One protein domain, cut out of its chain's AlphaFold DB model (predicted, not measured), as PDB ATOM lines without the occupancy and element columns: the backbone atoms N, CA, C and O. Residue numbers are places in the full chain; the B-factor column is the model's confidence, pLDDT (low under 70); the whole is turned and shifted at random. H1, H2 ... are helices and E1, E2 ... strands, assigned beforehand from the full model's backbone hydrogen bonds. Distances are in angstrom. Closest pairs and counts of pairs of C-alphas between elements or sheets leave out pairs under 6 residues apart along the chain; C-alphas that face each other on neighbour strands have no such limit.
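This is residues 2 to 144 of the 146 residues of an uncharacterized protein of Wenzhouxiangella sp. XN201 (UniProt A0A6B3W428). A strongly twisted antiparallel sheet of six strands makes the body, with a helical hairpin, H2 and H3, packed over one face. H1 grazes the sheet at E1, and H4 starts on the face opposite to H2; residues 138 to 144, of which 138 to 142 belong to H4, stick out free of the rest. The printed part has 143 residues, with the named elements H1 H2 H3 E1 E2 E3 E4 E5 E6 H4 along the chain, and the class is mixed, helices and strands. The sheet's order is E1 E2 E5 E4 E3 E6. The whole is compact, with a radius of gyration of the C-alphas of 14.7 A, and spans 38 by 37 by 31 A.

The sheet holds E1, residues 48 to 52, E2, residues 57 to 61, E5, residues 102 to 108, E4, residues 90 to 99, E3, residues 78 to 87, and E6, residues 119 to 125; E1 and E6 are its edge strands. E3 E4 E5 form a meander, each strand the antiparallel neighbour of the one before. E2 E3 E4 E5 and E3 E4 E5 E6 are Greek keys, four strands in a row with a meander of three, the first the antiparallel neighbour of the fourth. Within hydrogen-bond range are N 50 and O 59 of E1 and E2, 2.9 A, N 60 and O 104 of E2 and E5, 2.8 A, N 97 and O 105 of E4 and E5, 2.9 A, N 83 and O 94 of E3 and E4, 2.8 A, and N 84 and O 122 of E3 and E6, 2.8 A. H2, residues 18 to 30, has a height over the sheet of 8.1 A and lies over E4 and E3. H3, residues 33 to 45, touches H2 at a shallow tilt of 22 degrees, opposite ways, in a hairpin; their closest C-alphas are those of Ile 28 and Ser 36, 4.6 A apart. H3 is on the sheet, its C-alpha of Gln 42 6.8 A from that of Leu 103 in E5, the closest pair. H4, residues 133 to 142, is on the face opposite to H2; its closest C-alpha to E5 is that of Val 133, 6.3 A from Glu 107. H1, residues 2 to 9, only grazes the sheet. In H1, H2, H3 and H4 every O i to N i+4 pair is within hydrogen-bond range.

E4 is 29.4 A from first to last C-alpha and E3 25.5 A; H2, H3 and E5 are each 18.5 A, and E6 is 17.9 A. H1 begins at C-alpha 2, (46.499, -41.635, -34.614), and H4 ends at C-alpha 142, (19.427, -18.784, -26.605).

The C-alphas farthest apart, of Glu 33 and Gly 144, are 45.1 A apart. The printed part has no cut, and the link from E2 to E3, 16 residues, is long. Mean pLDDT of the printed part is 89.6; residues 2 to 10 and 141 to 144 are under 70.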
ATOM      1  N   LEU A   2      46.392 -43.093 -34.800       69.19
ATOM      2  CA  LEU A   2      46.499 -41.635 -34.614       69.19
ATOM      3  C   LEU A   2      45.254 -40.840 -35.056       69.19
ATOM      4  O   LEU A   2      44.743 -40.028 -34.293       69.19
ATOM      5  N   GLU A   3      44.702 -41.121 -36.239       62.78
ATOM      6  CA  GLU A   3      43.515 -40.412 -36.751       62.78
ATOM      7  C   GLU A   3      42.275 -40.588 -35.864       62.78
ATOM      8  O   GLU A   3      41.469 -39.672 -35.730       62.78
ATOM      9  N   ARG A   4      42.136 -41.748 -35.202       61.59
ATOM     10  CA  ARG A   4      41.008 -42.018 -34.295       61.59
ATOM     11  C   ARG A   4      41.127 -41.215 -33.007       61.59
ATOM     12  O   ARG A   4      40.122 -40.717 -32.516       61.59
ATOM     13  N   VAL A   5      42.348 -41.073 -32.491       61.50
ATOM     14  CA  VAL A   5      42.637 -40.242 -31.315       61.50
ATOM     15  C   VAL A   5      42.400 -38.768 -31.645       61.50
ATOM     16  O   VAL A   5      41.749 -38.073 -30.875       61.50
ATOM     17  N   LEU A   6      42.830 -38.303 -32.821       61.00
ATOM     18  CA  LEU A   6      42.585 -36.929 -33.272       61.00
ATOM     19  C   LEU A   6      41.094 -36.634 -33.490       61.00
ATOM     20  O   LEU A   6      40.634 -35.561 -33.113       61.00
ATOM     21  N   ALA A   7      40.332 -37.572 -34.061       64.75
ATOM     22  CA  ALA A   7      38.884 -37.427 -34.212       64.75
ATOM     23  C   ALA A   7      38.175 -37.346 -32.852       64.75
ATOM     24  O   ALA A   7      37.336 -36.471 -32.652       64.75
ATOM     25  N   PHE A   8      38.576 -38.198 -31.902       61.34
ATOM     26  CA  PHE A   8      38.050 -38.191 -30.540       61.34
ATOM     27  C   PHE A   8      38.354 -36.878 -29.805       61.34
ATOM     28  O   PHE A   8      37.453 -36.285 -29.220       61.34
ATOM     29  N   LEU A   9      39.588 -36.366 -29.906       65.12
ATOM     30  CA  LEU A   9      39.973 -35.066 -29.337       65.12
ATOM     31  C   LEU A   9      39.201 -33.889 -29.959       65.12
ATOM     32  O   LEU A   9      39.016 -32.866 -29.310       65.12
ATOM     33  N   ARG A  10      38.727 -34.035 -31.202       65.56
ATOM     34  CA  ARG A  10      37.862 -33.066 -31.898       65.56
ATOM     35  C   ARG A  10      36.363 -33.322 -31.675       65.56
ATOM     36  O   ARG A  10      35.538 -32.725 -32.362       65.56
ATOM     37  N   GLY A  11      35.998 -34.214 -30.751       74.44
ATOM     38  CA  GLY A  11      34.604 -34.495 -30.397       74.44
ATOM     39  C   GLY A  11      33.808 -35.258 -31.463       74.44
ATOM     40  O   GLY A  11      32.588 -35.130 -31.516       74.44
ATOM     41  N   GLY A  12      34.464 -36.034 -32.332       84.25
ATOM     42  CA  GLY A  12      33.800 -36.774 -33.408       84.25
ATOM     43  C   GLY A  12      34.363 -38.174 -33.658       84.25
ATOM     44  O   GLY A  12      35.191 -38.699 -32.914       84.25
ATOM     45  N   THR A  13      33.897 -38.805 -34.734       89.25
ATOM     46  CA  THR A  13      34.392 -40.103 -35.217       89.25
ATOM     47  C   THR A  13      34.948 -39.988 -36.623       89.25
ATOM     48  O   THR A  13      34.583 -39.088 -37.371       89.25
ATOM     49  N   ILE A  14      35.786 -40.945 -37.017       89.06
ATOM     50  CA  ILE A  14      36.162 -41.092 -38.425       89.06
ATOM     51  C   ILE A  14      34.946 -41.616 -39.189       89.06
ATOM     52  O   ILE A  14      34.479 -42.719 -38.898       89.06
ATOM     53  N   GLY A  15      34.468 -40.826 -40.147       91.19
ATOM     54  CA  GLY A  15      33.377 -41.196 -41.043       91.19
ATOM     55  C   GLY A  15      32.011 -41.389 -40.374       91.19
ATOM     56  O   GLY A  15      31.829 -41.264 -39.153       91.19
ATOM     57  N   PHE A  16      31.040 -41.691 -41.230       95.62
ATOM     58  CA  PHE A  16      29.659 -41.973 -40.858       95.62
ATOM     59  C   PHE A  16      29.513 -43.376 -40.252       95.62
ATOM     60  O   PHE A  16      30.284 -44.295 -40.538       95.62
ATOM     61  N   ASN A  17      28.514 -43.547 -39.390       95.31
ATOM     62  CA  ASN A  17      28.131 -44.850 -38.858       95.31
ATOM     63  C   ASN A  17      27.190 -45.595 -39.829       95.31
ATOM     64  O   ASN A  17      26.782 -45.059 -40.853       95.31
ATOM     65  N   LYS A  18      26.859 -46.856 -39.522       96.38
ATOM     66  CA  LYS A  18      26.053 -47.707 -40.415       96.38
ATOM     67  C   LYS A  18      24.666 -47.112 -40.738       96.38
ATOM     68  O   LYS A  18      24.350 -47.049 -41.921       96.38
ATOM     69  N   PRO A  19      23.855 -46.669 -39.757       96.56
ATOM     70  CA  PRO A  19      22.583 -46.007 -40.054       96.56
ATOM     71  C   PRO A  19      22.715 -44.736 -40.902       96.56
ATOM     72  O   PRO A  19      21.940 -44.547 -41.832       96.56
ATOM     73  N   GLU A  20      23.709 -43.890 -40.626       97.88
ATOM     74  CA  GLU A  20      23.978 -42.680 -41.416       97.88
ATOM     75  C   GLU A  20      24.348 -43.017 -42.867       97.88
ATOM     76  O   GLU A  20      23.832 -42.396 -43.794       97.88
ATOM     77  N   LEU A  21      25.198 -44.030 -43.069       98.00
ATOM     78  CA  LEU A  21      25.553 -44.521 -44.401       98.00
ATOM     79  C   LEU A  21      24.336 -45.067 -45.145       98.00
ATOM     80  O   LEU A  21      24.184 -44.768 -46.317       98.00
ATOM     81  N   LEU A  22      23.433 -45.785 -44.472       98.12
ATOM     82  CA  LEU A  22      22.209 -46.282 -45.103       98.12
ATOM     83  C   LEU A  22      21.320 -45.136 -45.618       98.12
ATOM     84  O   LEU A  22      20.760 -45.237 -46.710       98.12
ATOM     85  N   LEU A  23      21.209 -44.036 -44.863       98.44
ATOM     86  CA  LEU A  23      20.496 -42.843 -45.328       98.44
ATOM     87  C   LEU A  23      21.183 -42.225 -46.553       98.44
ATOM     88  O   LEU A  23      20.514 -41.921 -47.537       98.44
ATOM     89  N   LEU A  24      22.509 -42.074 -46.512       98.56
ATOM     90  CA  LEU A  24      23.295 -41.513 -47.615       98.56
ATOM     91  C   LEU A  24      23.238 -42.387 -48.875       98.56
ATOM     92  O   LEU A  24      23.030 -41.861 -49.964       98.56
ATOM     93  N   ASP A  25      23.354 -43.706 -48.736       98.56
ATOM     94  CA  ASP A  25      23.261 -44.666 -49.839       98.56
ATOM     95  C   ASP A  25      21.870 -44.636 -50.486       98.56
ATOM     96  O   ASP A  25      21.753 -44.708 -51.709       98.56
ATOM     97  N   SER A  26      20.818 -44.446 -49.683       98.44
ATOM     98  CA  SER A  26      19.450 -44.276 -50.191       98.44
ATOM     99  C   SER A  26      19.308 -43.002 -51.026       98.44
ATOM    100  O   SER A  26      18.636 -43.013 -52.054       98.44
ATOM    101  N   VAL A  27      19.970 -41.911 -50.624       98.56
ATOM    102  CA  VAL A  27      20.014 -40.670 -51.413       98.56
ATOM    103  C   VAL A  27      20.822 -40.863 -52.690       98.56
ATOM    104  O   VAL A  27      20.336 -40.518 -53.760       98.56
ATOM    105  N   ILE A  28      22.002 -41.481 -52.614       98.50
ATOM    106  CA  ILE A  28      22.823 -41.811 -53.791       98.50
ATOM    107  C   ILE A  28      22.019 -42.646 -54.799       98.50
ATOM    108  O   ILE A  28      22.132 -42.413 -55.997       98.50
ATOM    109  N   GLY A  29      21.194 -43.590 -54.340       97.94
ATOM    110  CA  GLY A  29      20.338 -44.404 -55.209       97.94
ATOM    111  C   GLY A  29      19.152 -43.663 -55.840       97.94
ATOM    112  O   GLY A  29      18.588 -44.163 -56.809       97.94
ATOM    113  N   ALA A  30      18.765 -42.501 -55.307       97.56
ATOM    114  CA  ALA A  30      17.625 -41.710 -55.781       97.56
ATOM    115  C   ALA A  30      18.022 -40.515 -56.668       97.56
ATOM    116  O   ALA A  30      17.150 -39.884 -57.264       97.56
ATOM    117  N   LEU A  31      19.313 -40.178 -56.722       97.25
ATOM    118  CA  LEU A  31      19.841 -39.074 -57.523       97.25
ATOM    119  C   LEU A  31      20.169 -39.506 -58.966       97.25
ATOM    120  O   LEU A  31      20.350 -40.698 -59.231       97.25
ATOM    121  N   PRO A  32      20.269 -38.549 -59.911       96.62
ATOM    122  CA  PRO A  32      20.853 -38.796 -61.226       96.62
ATOM    123  C   PRO A  32      22.297 -39.301 -61.115       96.62
ATOM    124  O   PRO A  32      23.039 -38.859 -60.241       96.62
ATOM    125  N   GLU A  33      22.720 -40.165 -62.041       96.31
ATOM    126  CA  GLU A  33      24.024 -40.853 -62.004       96.31
ATOM    127  C   GLU A  33      25.217 -39.911 -61.762       96.31
ATOM    128  O   GLU A  33      26.054 -40.177 -60.897       96.31
ATOM    129  N   GLU A  34      25.256 -38.771 -62.458       95.12
ATOM    130  CA  GLU A  34      26.318 -37.769 -62.310       95.12
ATOM    131  C   GLU A  34      26.399 -37.209 -60.880       95.12
ATOM    132  O   GLU A  34      27.486 -37.055 -60.317       95.12
ATOM    133  N   GLU A  35      25.251 -36.939 -60.259       97.06
ATOM    134  CA  GLU A  35      25.175 -36.432 -58.890       97.06
ATOM    135  C   GLU A  35      25.477 -37.523 -57.863       97.06
ATOM    136  O   GLU A  35      26.201 -37.278 -56.893       97.06
ATOM    137  N   SER A  36      24.977 -38.739 -58.089       97.50
ATOM    138  CA  SER A  36      25.240 -39.910 -57.253       97.50
ATOM    139  C   SER A  36      26.737 -40.193 -57.139       97.50
ATOM    140  O   SER A  36      27.246 -40.438 -56.040       97.50
ATOM    141  N   ASP A  37      27.465 -40.112 -58.254       97.88
ATOM    142  CA  ASP A  37      28.912 -40.310 -58.292       97.88
ATOM    143  C   ASP A  37      29.675 -39.213 -57.550       97.88
ATOM    144  O   ASP A  37      30.648 -39.495 -56.834       97.88
ATOM    145  N   VAL A  38      29.243 -37.958 -57.689       97.88
ATOM    146  CA  VAL A  38      29.819 -36.843 -56.934       97.88
ATOM    147  C   VAL A  38      29.569 -37.038 -55.441       97.88
ATOM    148  O   VAL A  38      30.528 -37.010 -54.667       97.88
ATOM    149  N   LEU A  39      28.328 -37.303 -55.024       97.94
ATOM    150  CA  LEU A  39      27.978 -37.492 -53.617       97.94
ATOM    151  C   LEU A  39      28.742 -38.671 -52.999       97.94
ATOM    152  O   LEU A  39      29.280 -38.540 -51.900       97.94
ATOM    153  N   ARG A  40      28.895 -39.788 -53.720       97.75
ATOM    154  CA  ARG A  40      29.697 -40.935 -53.266       97.75
ATOM    155  C   ARG A  40      31.150 -40.540 -52.986       97.75
ATOM    156  O   ARG A  40      31.690 -40.889 -51.936       97.75
ATOM    157  N   LYS A  41      31.775 -39.771 -53.887       96.81
ATOM    158  CA  LYS A  41      33.142 -39.255 -53.696       96.81
ATOM    159  C   LYS A  41      33.230 -38.313 -52.497       96.81
ATOM    160  O   LYS A  41      34.221 -38.357 -51.765       96.81
ATOM    161  N   GLN A  42      32.209 -37.485 -52.268       97.00
ATOM    162  CA  GLN A  42      32.148 -36.633 -51.080       97.00
ATOM    163  C   GLN A  42      32.085 -37.475 -49.803       97.00
ATOM    164  O   GLN A  42      32.956 -37.321 -48.953       97.00
ATOM    165  N   VAL A  43      31.149 -38.424 -49.696       96.75
ATOM    166  CA  VAL A  43      31.007 -39.310 -48.522       96.75
ATOM    167  C   VAL A  43      32.320 -40.035 -48.198       96.75
ATOM    168  O   VAL A  43      32.734 -40.071 -47.041       96.75
ATOM    169  N   GLN A  44      33.025 -40.538 -49.216       94.62
ATOM    170  CA  GLN A  44      34.335 -41.189 -49.063       94.62
ATOM    171  C   GLN A  44      35.458 -40.236 -48.620       94.62
ATOM    172  O   GLN A  44      36.444 -40.677 -48.033       94.62
ATOM    173  N   SER A  45      35.324 -38.938 -48.896       94.50
ATOM    174  CA  SER A  45      36.322 -37.912 -48.566       94.50
ATOM    175  C   SER A  45      36.161 -37.326 -47.157       94.50
ATOM    176  O   SER A  45      37.002 -36.528 -46.728       94.50
ATOM    177  N   VAL A  46      35.093 -37.680 -46.436       94.12
ATOM    178  CA  VAL A  46      34.844 -37.210 -45.067       94.12
ATOM    179  C   VAL A  46      35.852 -37.841 -44.109       94.12
ATOM    180  O   VAL A  46      35.920 -39.062 -43.973       94.12
ATOM    181  N   SER A  47      36.621 -37.013 -43.398       90.69
ATOM    182  CA  SER A  47      37.618 -37.498 -42.429       90.69
ATOM    183  C   SER A  47      37.125 -37.477 -40.988       90.69
ATOM    184  O   SER A  47      37.618 -38.232 -40.150       90.69
ATOM    185  N   LEU A  48      36.154 -36.615 -40.690       92.56
ATOM    186  CA  LEU A  48      35.606 -36.434 -39.356       92.56
ATOM    187  C   LEU A  48      34.102 -36.195 -39.451       92.56
ATOM    188  O   LEU A  48      33.640 -35.420 -40.284       92.56
ATOM    189  N   VAL A  49      33.365 -36.859 -38.569       94.38
ATOM    190  CA  VAL A  49      31.932 -36.678 -38.371       94.38
ATOM    191  C   VAL A  49      31.682 -36.310 -36.915       94.38
ATOM    192  O   VAL A  49      32.045 -37.067 -36.009       94.38
ATOM    193  N   GLN A  50      31.062 -35.159 -36.688       92.88
ATOM    194  CA  GLN A  50      30.649 -34.680 -35.370       92.88
ATOM    195  C   GLN A  50      29.139 -34.852 -35.225       92.88
ATOM    196  O   GLN A  50      28.395 -34.694 -36.189       92.88
ATOM    197  N   ARG A  51      28.679 -35.234 -34.035       92.38
ATOM    198  CA  ARG A  51      27.259 -35.488 -33.760       92.38
ATOM    199  C   ARG A  51      26.843 -34.598 -32.610       92.38
ATOM    200  O   ARG A  51      27.376 -34.742 -31.513       92.38
ATOM    201  N   HIS A  52      25.912 -33.702 -32.879       86.25
ATOM    202  CA  HIS A  52      25.404 -32.727 -31.931       86.25
ATOM    203  C   HIS A  52      23.950 -33.048 -31.584       86.25
ATOM    204  O   HIS A  52      23.266 -33.804 -32.286       86.25
ATOM    205  N   ASP A  53      23.512 -32.519 -30.444       81.88
ATOM    206  CA  ASP A  53      22.107 -32.471 -30.037       81.88
ATOM    207  C   ASP A  53      21.359 -33.798 -30.199       81.88
ATOM    208  O   ASP A  53      20.254 -33.879 -30.729       81.88
ATOM    209  N   SER A  54      21.984 -34.882 -29.720       83.56
ATOM    210  CA  SER A  54      21.324 -36.175 -29.515       83.56
ATOM    211  C   SER A  54      20.701 -36.829 -30.763       83.56
ATOM    212  O   SER A  54      19.834 -37.697 -30.614       83.56
ATOM    213  N   GLY A  55      21.185 -36.492 -31.965       83.19
ATOM    214  CA  GLY A  55      20.672 -37.002 -33.246       83.19
ATOM    215  C   GLY A  55      19.966 -35.945 -34.099       83.19
ATOM    216  O   GLY A  55      19.476 -36.261 -35.175       83.19
ATOM    217  N   ARG A  56      19.928 -34.681 -33.664       88.88
ATOM    218  CA  ARG A  56      19.364 -33.591 -34.475       88.88
ATOM    219  C   ARG A  56      20.304 -33.100 -35.565       88.88
ATOM    220  O   ARG A  56      19.816 -32.607 -36.579       88.88
ATOM    221  N   LEU A  57      21.615 -33.228 -35.364       92.75
ATOM    222  CA  LEU A  57      22.618 -32.693 -36.276       92.75
ATOM    223  C   LEU A  57      23.855 -33.593 -36.331       92.75
ATOM    224  O   LEU A  57      24.483 -33.885 -35.312       92.75
ATOM    225  N   VAL A  58      24.236 -34.010 -37.535       95.50
ATOM    226  CA  VAL A  58      25.489 -34.723 -37.797       95.50
ATOM    227  C   VAL A  58      26.266 -33.964 -38.857       95.50
ATOM    228  O   VAL A  58      25.823 -33.891 -39.996       95.50
ATOM    229  N   ALA A  59      27.412 -33.404 -38.483       95.00
ATOM    230  CA  ALA A  59      28.243 -32.572 -39.343       95.00
ATOM    231  C   ALA A  59      29.428 -33.360 -39.915       95.00
ATOM    232  O   ALA A  59      30.113 -34.087 -39.191       95.00
ATOM    233  N   ALA A  60      29.686 -33.193 -41.207       95.00
ATOM    234  CA  ALA A  60      30.777 -33.806 -41.947       95.00
ATOM    235  C   ALA A  60      31.903 -32.799 -42.199       95.00
ATOM    236  O   ALA A  60      31.675 -31.659 -42.596       95.00
ATOM    237  N   TYR A  61      33.145 -33.237 -42.012       92.38
ATOM    238  CA  TYR A  61      34.325 -32.405 -42.206       92.38
ATOM    239  C   TYR A  61      35.301 -33.021 -43.210       92.38
ATOM    240  O   TYR A  61      35.632 -34.211 -43.157       92.38
ATOM    241  N   TYR A  62      35.815 -32.158 -44.090       90.12
ATOM    242  CA  TYR A  62      36.800 -32.484 -45.117       90.12
ATOM    243  C   TYR A  62      38.142 -31.831 -44.783       90.12
ATOM    244  O   TYR A  62      38.207 -30.606 -44.673       90.12
ATOM    245  N   PRO A  63      39.246 -32.591 -44.719       80.69
ATOM    246  CA  PRO A  63      40.560 -32.025 -44.426       80.69
ATOM    247  C   PRO A  63      41.109 -31.214 -45.610       80.69
ATOM    248  O   PRO A  63      41.852 -30.257 -45.418       80.69
ATOM    249  N   LYS A  64      40.728 -31.574 -46.844       84.50
ATOM    250  CA  LYS A  64      41.090 -30.883 -48.089       84.50
ATOM    251  C   LYS A  64      39.828 -30.500 -48.855       84.50
ATOM    252  O   LYS A  64      39.487 -31.101 -49.866       84.50
ATOM    253  N   ARG A  65      39.103 -29.494 -48.361       81.44
ATOM    254  CA  ARG A  65      37.810 -29.084 -48.936       81.44
ATOM    255  C   ARG A  65      37.913 -28.678 -50.419       81.44
ATOM    256  O   ARG A  65      36.929 -28.801 -51.133       81.44
ATOM    257  N   SER A  66      39.068 -28.226 -50.907       86.19
ATOM    258  CA  SER A  66      39.264 -27.854 -52.318       86.19
ATOM    259  C   SER A  66      39.371 -29.040 -53.282       86.19
ATOM    260  O   SER A  66      39.106 -28.861 -54.464       86.19
ATOM    261  N   SER A  67      39.727 -30.240 -52.812       87.88
ATOM    262  CA  SER A  67      39.874 -31.430 -53.669       87.88
ATOM    263  C   SER A  67      38.603 -32.276 -53.768       87.88
ATOM    264  O   SER A  67      38.606 -33.316 -54.419       87.88
ATOM    265  N   VAL A  68      37.538 -31.874 -53.075       91.44
ATOM    266  CA  VAL A  68      36.266 -32.597 -53.032       91.44
ATOM    267  C   VAL A  68      35.367 -32.066 -54.154       91.44
ATOM    268  O   VAL A  68      35.135 -30.851 -54.183       91.44
ATOM    269  N   PRO A  69      34.871 -32.928 -55.064       94.50
ATOM    270  CA  PRO A  69      34.017 -32.503 -56.170       94.50
ATOM    271  C   PRO A  69      32.724 -31.873 -55.648       94.50
ATOM    272  O   PRO A  69      32.269 -32.201 -54.553       94.50
ATOM    273  N   LEU A  70      32.143 -30.965 -56.428       96.38
ATOM    274  CA  LEU A  70      30.968 -30.185 -56.049       96.38
ATOM    275  C   LEU A  70      29.734 -30.683 -56.788       96.38
ATOM    276  O   LEU A  70      29.801 -30.930 -57.989       96.38
ATOM    277  N   LEU A  71      28.613 -30.776 -56.077       96.19
ATOM    278  CA  LEU A  71      27.304 -30.843 -56.716       96.19
ATOM    279  C   LEU A  71      26.933 -29.454 -57.266       96.19
ATOM    280  O   LEU A  71      27.367 -28.449 -56.691       96.19
ATOM    281  N   PRO A  72      26.118 -29.366 -58.333       94.38
ATOM    282  CA  PRO A  72      25.770 -28.109 -59.003       94.38
ATOM    283  C   PRO A  72      24.748 -27.256 -58.221       94.38
ATOM    284  O   PRO A  72      23.934 -26.549 -58.807       94.38
ATOM    285  N   TYR A  73      24.809 -27.292 -56.889       93.44
ATOM    286  CA  TYR A  73      23.909 -26.591 -55.972       93.44
ATOM    287  C   TYR A  73      24.716 -25.640 -55.076       93.44
ATOM    288  O   TYR A  73      25.027 -25.974 -53.927       93.44
ATOM    289  N   PRO A  74      25.135 -24.476 -55.610       83.31
ATOM    290  CA  PRO A  74      25.821 -23.458 -54.827       83.31
ATOM    291  C   PRO A  74      24.839 -22.785 -53.860       83.31
ATOM    292  O   PRO A  74      23.659 -22.626 -54.167       83.31
ATOM    293  N   GLY A  75      25.328 -22.357 -52.700       84.12
ATOM    294  CA  GLY A  75      24.504 -21.715 -51.678       84.12
ATOM    295  C   GLY A  75      24.928 -22.114 -50.274       84.12
ATOM    296  O   GLY A  75      25.530 -23.170 -50.079       84.12
ATOM    297  N   TYR A  76      24.604 -21.260 -49.299       83.62
ATOM    298  CA  TYR A  76      24.988 -21.488 -47.908       83.62
ATOM    299  C   TYR A  76      24.388 -22.786 -47.364       83.62
ATOM    300  O   TYR A  76      25.130 -23.589 -46.822       83.62
ATOM    301  N   GLU A  77      23.093 -23.022 -47.581       90.12
ATOM    302  CA  GLU A  77      22.394 -24.249 -47.190       90.12
ATOM    303  C   GLU A  77      21.464 -24.695 -48.320       90.12
ATOM    304  O   GLU A  77      20.608 -23.934 -48.775       90.12
ATOM    305  N   TYR A  78      21.625 -25.937 -48.769       94.12
ATOM    306  CA  TYR A  78      20.778 -26.549 -49.785       94.12
ATOM    307  C   TYR A  78      20.385 -27.964 -49.366       94.12
ATOM    308  O   TYR A  78      21.243 -28.834 -49.221       94.12
ATOM    309  N   CYS A  79      19.090 -28.220 -49.184       96.06
ATOM    310  CA  CYS A  79      18.611 -29.568 -48.894       96.06
ATOM    311  C   CYS A  79      18.606 -30.401 -50.174       96.06
ATOM    312  O   CYS A  79      17.752 -30.224 -51.042       96.06
ATOM    313  N   LEU A  80      19.568 -31.312 -50.283       97.38
ATOM    314  CA  LEU A  80      19.679 -32.220 -51.416       97.38
ATOM    315  C   LEU A  80      18.557 -33.252 -51.404       97.38
ATOM    316  O   LEU A  80      18.000 -33.567 -52.450       97.38
ATOM    317  N   ALA A  81      18.225 -33.787 -50.228       97.94
ATOM    318  CA  ALA A  81      17.177 -34.785 -50.100       97.94
ATOM    319  C   ALA A  81      16.590 -34.848 -48.689       97.94
ATOM    320  O   ALA A  81      17.271 -34.600 -47.694       97.94
ATOM    321  N   LYS A  82      15.331 -35.279 -48.614       98.12
ATOM    322  CA  LYS A  82      14.639 -35.675 -47.385       98.12
ATOM    323  C   LYS A  82      14.388 -37.179 -47.424       98.12
ATOM    324  O   LYS A  82      13.711 -37.667 -48.328       98.12
ATOM    325  N   VAL A  83      14.925 -37.905 -46.449       98.31
ATOM    326  CA  VAL A  83      14.772 -39.360 -46.316       98.31
ATOM    327  C   VAL A  83      13.775 -39.659 -45.206       98.31
ATOM    328  O   VAL A  83      14.004 -39.289 -44.055       98.31
ATOM    329  N   SER A  84      12.688 -40.346 -45.545       98.00
ATOM    330  CA  SER A  84      11.709 -40.884 -44.600       98.00
ATOM    331  C   SER A  84      11.996 -42.360 -44.350       98.00
ATOM    332  O   SER A  84      12.145 -43.129 -45.299       98.00
ATOM    333  N   TYR A  85      12.044 -42.783 -43.092       98.12
ATOM    334  CA  TYR A  85      12.360 -44.164 -42.713       98.12
ATOM    335  C   TYR A  85      11.627 -44.580 -41.441       98.12
ATOM    336  O   TYR A  85      11.230 -43.735 -40.636       98.12
ATOM    337  N   ARG A  86      11.450 -45.890 -41.257       97.56
ATOM    338  CA  ARG A  86      10.863 -46.478 -40.051       97.56
ATOM    339  C   ARG A  86      11.969 -46.891 -39.082       97.56
ATOM    340  O   ARG A  86      12.952 -47.517 -39.478       97.56
ATOM    341  N   LEU A  87      11.804 -46.514 -37.821       95.00
ATOM    342  CA  LEU A  87      12.675 -46.892 -36.713       95.00
ATOM    343  C   LEU A  87      11.793 -47.119 -35.488       95.00
ATOM    344  O   LEU A  87      11.121 -46.187 -35.040       95.00
ATOM    345  N   ASN A  88      11.802 -48.342 -34.954       92.94
ATOM    346  CA  ASN A  88      10.943 -48.756 -33.840       92.94
ATOM    347  C   ASN A  88       9.472 -48.400 -34.118       92.94
ATOM    348  O   ASN A  88       8.843 -47.672 -33.350       92.94
ATOM    349  N   GLU A  89       8.970 -48.823 -35.282       90.69
ATOM    350  CA  GLU A  89       7.583 -48.598 -35.744       90.69
ATOM    351  C   GLU A  89       7.192 -47.129 -35.989       90.69
ATOM    352  O   GLU A  89       6.108 -46.848 -36.496       90.69
ATOM    353  N   THR A  90       8.090 -46.180 -35.722       95.69
ATOM    354  CA  THR A  90       7.849 -44.751 -35.921       95.69
ATOM    355  C   THR A  90       8.482 -44.277 -37.222       95.69
ATOM    356  O   THR A  90       9.660 -44.532 -37.480       95.69
ATOM    357  N   THR A  91       7.723 -43.537 -38.031       96.88
ATOM    358  CA  THR A  91       8.269 -42.846 -39.206       96.88
ATOM    359  C   THR A  91       9.026 -41.600 -38.763       96.88
ATOM    360  O   THR A  91       8.471 -40.723 -38.105       96.88
ATOM    361  N   ARG A  92      10.294 -41.508 -39.154       96.19
ATOM    362  CA  ARG A  92      11.167 -40.355 -38.928       96.19
ATOM    363  C   ARG A  92      11.663 -39.806 -40.258       96.19
ATOM    364  O   ARG A  92      11.659 -40.507 -41.269       96.19
ATOM    365  N   THR A  93      12.103 -38.553 -40.241       96.50
ATOM    366  CA  THR A  93      12.688 -37.888 -41.408       96.50
ATOM    367  C   THR A  93      14.055 -37.312 -41.082       96.50
ATOM    368  O   THR A  93      14.248 -36.711 -40.022       96.50
ATOM    369  N   THR A  94      15.000 -37.493 -42.000       97.62
ATOM    370  CA  THR A  94      16.326 -36.870 -41.953       97.62
ATOM    371  C   THR A  94      16.580 -36.117 -43.251       97.62
ATOM    372  O   THR A  94      16.334 -36.648 -44.334       97.62
ATOM    373  N   ASN A  95      17.074 -34.887 -43.139       97.81
ATOM    374  CA  ASN A  95      17.490 -34.091 -44.292       97.81
ATOM    375  C   ASN A  95      18.980 -34.302 -44.562       97.81
ATOM    376  O   ASN A  95      19.762 -34.399 -43.618       97.81
ATOM    377  N   VAL A  96      19.362 -34.337 -45.835       97.88
ATOM    378  CA  VAL A  96      20.752 -34.343 -46.305       97.88
ATOM    379  C   VAL A  96      21.042 -32.984 -46.916       97.88
ATOM    380  O   VAL A  96      20.419 -32.607 -47.910       97.88
ATOM    381  N   VAL A  97      21.962 -32.238 -46.313       97.31
ATOM    382  CA  VAL A  97      22.137 -30.811 -46.587       97.31
ATOM    383  C   VAL A  97      23.556 -30.523 -47.067       97.31
ATOM    384  O   VAL A  97      24.551 -31.049 -46.553       97.31
ATOM    385  N   LEU A  98      23.635 -29.677 -48.089       96.44
ATOM    386  CA  LEU A  98      24.860 -29.204 -48.710       96.44
ATOM    387  C   LEU A  98      25.160 -27.763 -48.300       96.44
ATOM    388  O   LEU A  98      24.245 -26.959 -48.157       96.44
ATOM    389  N   HIS A  99      26.448 -27.436 -48.207       94.31
ATOM    390  CA  HIS A  99      26.966 -26.069 -48.151       94.31
ATOM    391  C   HIS A  99      27.973 -25.886 -49.287       94.31
ATOM    392  O   HIS A  99      29.006 -26.571 -49.332       94.31
ATOM    393  N   ASP A 100      27.681 -24.968 -50.203       93.38
ATOM    394  CA  ASP A 100      28.444 -24.719 -51.429       93.38
ATOM    395  C   ASP A 100      28.666 -26.006 -52.242       93.38
ATOM    396  O   ASP A 100      29.797 -26.352 -52.593       93.38
ATOM    397  N   GLY A 101      27.594 -26.774 -52.467       94.62
ATOM    398  CA  GLY A 101      27.633 -28.027 -53.226       94.62
ATOM    399  C   GLY A 101      28.330 -29.202 -52.527       94.62
ATOM    400  O   GLY A 101      28.568 -30.224 -53.173       94.62
ATOM    401  N   LYS A 102      28.675 -29.089 -51.236       96.19
ATOM    402  CA  LYS A 102      29.318 -30.154 -50.443       96.19
ATOM    403  C   LYS A 102      28.430 -30.632 -49.310       96.19
ATOM    404  O   LYS A 102      27.966 -29.801 -48.539       96.19
ATOM    405  N   LEU A 103      28.290 -31.946 -49.149       97.25
ATOM    406  CA  LEU A 103      27.624 -32.575 -48.012       97.25
ATOM    407  C   LEU A 103      28.222 -32.036 -46.719       97.25
ATOM    408  O   LEU A 103      29.413 -32.215 -46.470       97.25
ATOM    409  N   MET A 104      27.392 -31.371 -45.924       95.50
ATOM    410  CA  MET A 104      27.814 -30.733 -44.686       95.50
ATOM    411  C   MET A 104      27.090 -31.341 -43.499       95.50
ATOM    412  O   MET A 104      27.751 -31.703 -42.530       95.50
ATOM    413  N   THR A 105      25.767 -31.497 -43.572       96.38
ATOM    414  CA  THR A 105      24.970 -31.952 -42.430       96.38
ATOM    415  C   THR A 105      23.933 -33.009 -42.801       96.38
ATOM    416  O   THR A 105      23.377 -33.030 -43.902       96.38
ATOM    417  N   LEU A 106      23.679 -33.906 -41.848       97.50
ATOM    418  CA  LEU A 106      22.423 -34.639 -41.728       97.50
ATOM    419  C   LEU A 106      21.624 -34.011 -40.586       97.50
ATOM    420  O   LEU A 106      22.192 -33.756 -39.521       97.50
ATOM    421  N   GLU A 107      20.328 -33.783 -40.785       95.81
ATOM    422  CA  GLU A 107      19.528 -32.990 -39.844       95.81
ATOM    423  C   GLU A 107      18.188 -33.631 -39.449       95.81
ATOM    424  O   GLU A 107      17.629 -34.440 -40.189       95.81
ATOM    425  N   ARG A 108      17.638 -33.182 -38.311       90.94
ATOM    426  CA  ARG A 108      16.340 -33.516 -37.681       90.94
ATOM    427  C   ARG A 108      16.319 -34.774 -36.822       90.94
ATOM    428  O   ARG A 108      16.229 -34.643 -35.606       90.94
ATOM    429  N   ASN A 109      16.355 -35.967 -37.412       93.88
ATOM    430  CA  ASN A 109      16.153 -37.219 -36.663       93.88
ATOM    431  C   ASN A 109      17.245 -38.269 -36.895       93.88
ATOM    432  O   ASN A 109      16.971 -39.462 -36.782       93.88
ATOM    433  N   VAL A 110      18.469 -37.844 -37.207       96.00
ATOM    434  CA  VAL A 110      19.576 -38.713 -37.612       96.00
ATOM    435  C   VAL A 110      19.748 -39.895 -36.642       96.00
ATOM    436  O   VAL A 110      19.961 -39.689 -35.441       96.00
ATOM    437  N   PRO A 111      19.657 -41.142 -37.139       94.31
ATOM    438  CA  PRO A 111      19.713 -42.326 -36.301       94.31
ATOM    439  C   PRO A 111      21.080 -42.465 -35.634       94.31
ATOM    440  O   PRO A 111      22.142 -42.296 -36.241       94.31
ATOM    441  N   ARG A 112      21.055 -42.816 -34.355       92.94
ATOM    442  CA  ARG A 112      22.246 -43.064 -33.549       92.94
ATOM    443  C   ARG A 112      22.903 -44.368 -33.976       92.94
ATOM    444  O   ARG A 112      22.266 -45.291 -34.468       92.94
ATOM    445  N   ARG A 113      24.194 -44.498 -33.664       90.25
ATOM    446  CA  ARG A 113      25.041 -45.637 -34.058       90.25
ATOM    447  C   ARG A 113      24.451 -47.031 -33.780       90.25
ATOM    448  O   ARG A 113      24.740 -47.947 -34.543       90.25
ATOM    449  N   ASN A 114      23.707 -47.192 -32.685       90.69
ATOM    450  CA  ASN A 114      23.142 -48.478 -32.260       90.69
ATOM    451  C   ASN A 114      21.665 -48.647 -32.648       90.69
ATOM    452  O   ASN A 114      21.091 -49.697 -32.375       90.69
ATOM    453  N   GLU A 115      21.042 -47.628 -33.244       93.38
ATOM    454  CA  GLU A 115      19.683 -47.744 -33.757       93.38
ATOM    455  C   GLU A 115      19.693 -48.503 -35.087       93.38
ATOM    456  O   GLU A 115      20.638 -48.420 -35.875       93.38
ATOM    457  N   ARG A 116      18.627 -49.261 -35.332       94.62
ATOM    458  CA  ARG A 116      18.416 -49.988 -36.579       94.62
ATOM    459  C   ARG A 116      17.270 -49.321 -37.324       94.62
ATOM    460  O   ARG A 116      16.188 -49.170 -36.773       94.62
ATOM    461  N   ILE A 117      17.527 -48.923 -38.565       96.31
ATOM    462  CA  ILE A 117      16.457 -48.555 -39.489       96.31
ATOM    463  C   ILE A 117      15.780 -49.855 -39.923       96.31
ATOM    464  O   ILE A 117      16.454 -50.777 -40.390       96.31
ATOM    465  N   ASP A 118      14.467 -49.922 -39.744       95.69
ATOM    466  CA  ASP A 118      13.657 -51.072 -40.136       95.69
ATOM    467  C   ASP A 118      13.431 -51.071 -41.652       95.69
ATOM    468  O   ASP A 118      13.543 -52.106 -42.306       95.69
ATOM    469  N   GLU A 119      13.145 -49.893 -42.212       96.81
ATOM    470  CA  GLU A 119      12.781 -49.710 -43.616       96.81
ATOM    471  C   GLU A 119      13.039 -48.265 -44.071       96.81
ATOM    472  O   GLU A 119      12.764 -47.319 -43.327       96.81
ATOM    473  N   ILE A 120      13.511 -48.085 -45.308       98.06
ATOM    474  CA  ILE A 120      13.486 -46.787 -45.997       98.06
ATOM    475  C   ILE A 120      12.125 -46.649 -46.677       98.06
ATOM    476  O   ILE A 120      11.796 -47.427 -47.564       98.06
ATOM    477  N   VAL A 121      11.335 -45.666 -46.248       97.31
ATOM    478  CA  VAL A 121       9.951 -45.468 -46.706       97.31
ATOM    479  C   VAL A 121       9.909 -44.623 -47.977       97.31
ATOM    480  O   VAL A 121       9.148 -44.917 -48.891       97.31
ATOM    481  N   ASN A 122      10.692 -43.543 -48.025       97.69
ATOM    482  CA  ASN A 122      10.745 -42.649 -49.179       97.69
ATOM    483  C   ASN A 122      12.044 -41.834 -49.191       97.69
ATOM    484  O   ASN A 122      12.562 -41.470 -48.134       97.69
ATOM    485  N   VAL A 123      12.504 -41.465 -50.382       97.94
ATOM    486  CA  VAL A 123      13.555 -40.466 -50.587       97.94
ATOM    487  C   VAL A 123      12.993 -39.395 -51.514       97.94
ATOM    488  O   VAL A 123      12.586 -39.694 -52.630       97.94
ATOM    489  N   SER A 124      12.949 -38.150 -51.045       97.38
ATOM    490  CA  SER A 124      12.496 -36.993 -51.818       97.38
ATOM    491  C   SER A 124      13.701 -36.111 -52.150       97.38
ATOM    492  O   SER A 124      14.127 -35.357 -51.269       97.38
ATOM    493  N   PRO A 125      14.256 -36.180 -53.373       95.50
ATOM    494  CA  PRO A 125      15.270 -35.239 -53.835       95.50
ATOM    495  C   PRO A 125      14.719 -33.811 -53.895       95.50
ATOM    496  O   PRO A 125      13.525 -33.612 -54.124       95.50
ATOM    497  N   HIS A 126      15.594 -32.832 -53.675       93.12
ATOM    498  CA  HIS A 126      15.348 -31.390 -53.808       93.12
ATOM    499  C   HIS A 126      14.013 -30.909 -53.197       93.12
ATOM    500  O   HIS A 126      13.203 -30.278 -53.887       93.12
ATOM    501  N   PRO A 127      13.728 -31.210 -51.913       89.75
ATOM    502  CA  PRO A 127      12.467 -30.823 -51.294       89.75
ATOM    503  C   PRO A 127      12.375 -29.295 -51.154       89.75
ATOM    504  O   PRO A 127      13.244 -28.656 -50.561       89.75
ATOM    505  N   GLY A 128      11.291 -28.701 -51.662       82.81
ATOM    506  CA  GLY A 128      11.072 -27.248 -51.618       82.81
ATOM    507  C   GLY A 128      10.681 -26.681 -50.244       82.81
ATOM    508  O   GLY A 128      10.569 -25.469 -50.102       82.81
ATOM    509  N   ASP A 129      10.455 -27.532 -49.237       81.88
ATOM    510  CA  ASP A 129       9.939 -27.176 -47.906       81.88
ATOM    511  C   ASP A 129      11.004 -27.209 -46.791       81.88
ATOM    512  O   ASP A 129      10.679 -27.322 -45.606       81.88
ATOM    513  N   TYR A 130      12.288 -27.132 -47.147       84.19
ATOM    514  CA  TYR A 130      13.384 -27.231 -46.185       84.19
ATOM    515  C   TYR A 130      13.471 -26.028 -45.231       84.19
ATOM    516  O   TYR A 130      13.428 -24.870 -45.643       84.19
ATOM    517  N   LYS A 131      13.676 -26.333 -43.944       81.94
ATOM    518  CA  LYS A 131      14.054 -25.380 -42.894       81.94
ATOM    519  C   LYS A 131      15.293 -25.903 -42.147       81.94
ATOM    520  O   LYS A 131      15.245 -27.075 -41.745       81.94
ATOM    521  N   PRO A 132      16.342 -25.085 -41.940       80.25
ATOM    522  CA  PRO A 132      17.572 -25.505 -41.265       80.25
ATOM    523  C   PRO A 132      17.382 -25.784 -39.775       80.25
ATOM    524  O   PRO A 132      16.764 -24.994 -39.062       80.25
ATOM    525  N   VAL A 133      17.960 -26.882 -39.282       80.50
ATOM    526  CA  VAL A 133      17.865 -27.267 -37.863       80.50
ATOM    527  C   VAL A 133      18.839 -26.493 -36.983       80.50
ATOM    528  O   VAL A 133      18.550 -26.281 -35.809       80.50
ATOM    529  N   ALA A 134      19.961 -26.020 -37.529       73.81
ATOM    530  CA  ALA A 134      20.925 -25.224 -36.769       73.81
ATOM    531  C   ALA A 134      20.286 -23.955 -36.172       73.81
ATOM    532  O   ALA A 134      20.528 -23.637 -35.011       73.81
ATOM    533  N   GLN A 135      19.410 -23.283 -36.928       71.25
ATOM    534  CA  GLN A 135      18.674 -22.102 -36.459       71.25
ATOM    535  C   GLN A 135      17.633 -22.450 -35.383       71.25
ATOM    536  O   GLN A 135      17.438 -21.677 -34.450       71.25
ATOM    537  N   GLU A 136      16.976 -23.613 -35.490       76.44
ATOM    538  CA  GLU A 136      16.030 -24.099 -34.472       76.44
ATOM    539  C   GLU A 136      16.757 -24.393 -33.147       76.44
ATOM    540  O   GLU A 136      16.299 -23.968 -32.088       76.44
ATOM    541  N   ILE A 137      17.912 -25.069 -33.204       72.12
ATOM    542  CA  ILE A 137      18.730 -25.383 -32.021       72.12
ATOM    543  C   ILE A 137      19.236 -24.102 -31.347       72.12
ATOM    544  O   ILE A 137      19.133 -23.977 -30.128       72.12
ATOM    545  N   ASP A 138      19.758 -23.149 -32.124       71.19
ATOM    546  CA  ASP A 138      20.250 -21.866 -31.608       71.19
ATOM    547  C   ASP A 138      19.133 -21.073 -30.907       71.19
ATOM    548  O   ASP A 138      19.304 -20.610 -29.777       71.19
ATOM    549  N   ALA A 139      17.944 -21.011 -31.518       73.12
ATOM    550  CA  ALA A 139      16.776 -20.359 -30.933       73.12
ATOM    551  C   ALA A 139      16.298 -21.034 -29.634       73.12
ATOM    552  O   ALA A 139      15.897 -20.343 -28.702       73.12
ATOM    553  N   GLU A 140      16.353 -22.364 -29.529       73.19
ATOM    554  CA  GLU A 140      16.031 -23.079 -28.286       73.19
ATOM    555  C   GLU A 140      17.080 -22.839 -27.189       73.19
ATOM    556  O   GLU A 140      16.728 -22.648 -26.024       73.19
ATOM    557  N   ALA A 141      18.366 -22.822 -27.553       65.94
ATOM    558  CA  ALA A 141      19.467 -22.641 -26.612       65.94
ATOM    559  C   ALA A 141      19.574 -21.200 -26.083       65.94
ATOM    560  O   ALA A 141      19.966 -20.995 -24.932       65.94
ATOM    561  N   HIS A 142      19.221 -20.205 -26.905       68.12
ATOM    562  CA  HIS A 142      19.427 -18.784 -26.605       68.12
ATOM    563  C   HIS A 142      18.141 -17.950 -26.508       68.12
ATOM    564  O   HIS A 142      18.176 -16.853 -25.953       68.12
ATOM    565  N   GLY A 143      16.998 -18.451 -26.985       54.91
ATOM    566  CA  GLY A 143      15.695 -17.775 -26.913       54.91
ATOM    567  C   GLY A 143      14.907 -18.032 -25.623       54.91
ATOM    568  O   GLY A 143      13.890 -17.386 -25.390       54.91
ATOM    569  N   GLY A 144      15.372 -18.939 -24.760       50.72
ATOM    570  CA  GLY A 144      14.740 -19.289 -23.482       50.72
ATOM    571  C   GLY A 144      15.068 -18.358 -22.308       50.72
ATOM    572  O   GLY A 144      15.215 -18.849 -21.196       50.72
TER     573      GLY A 144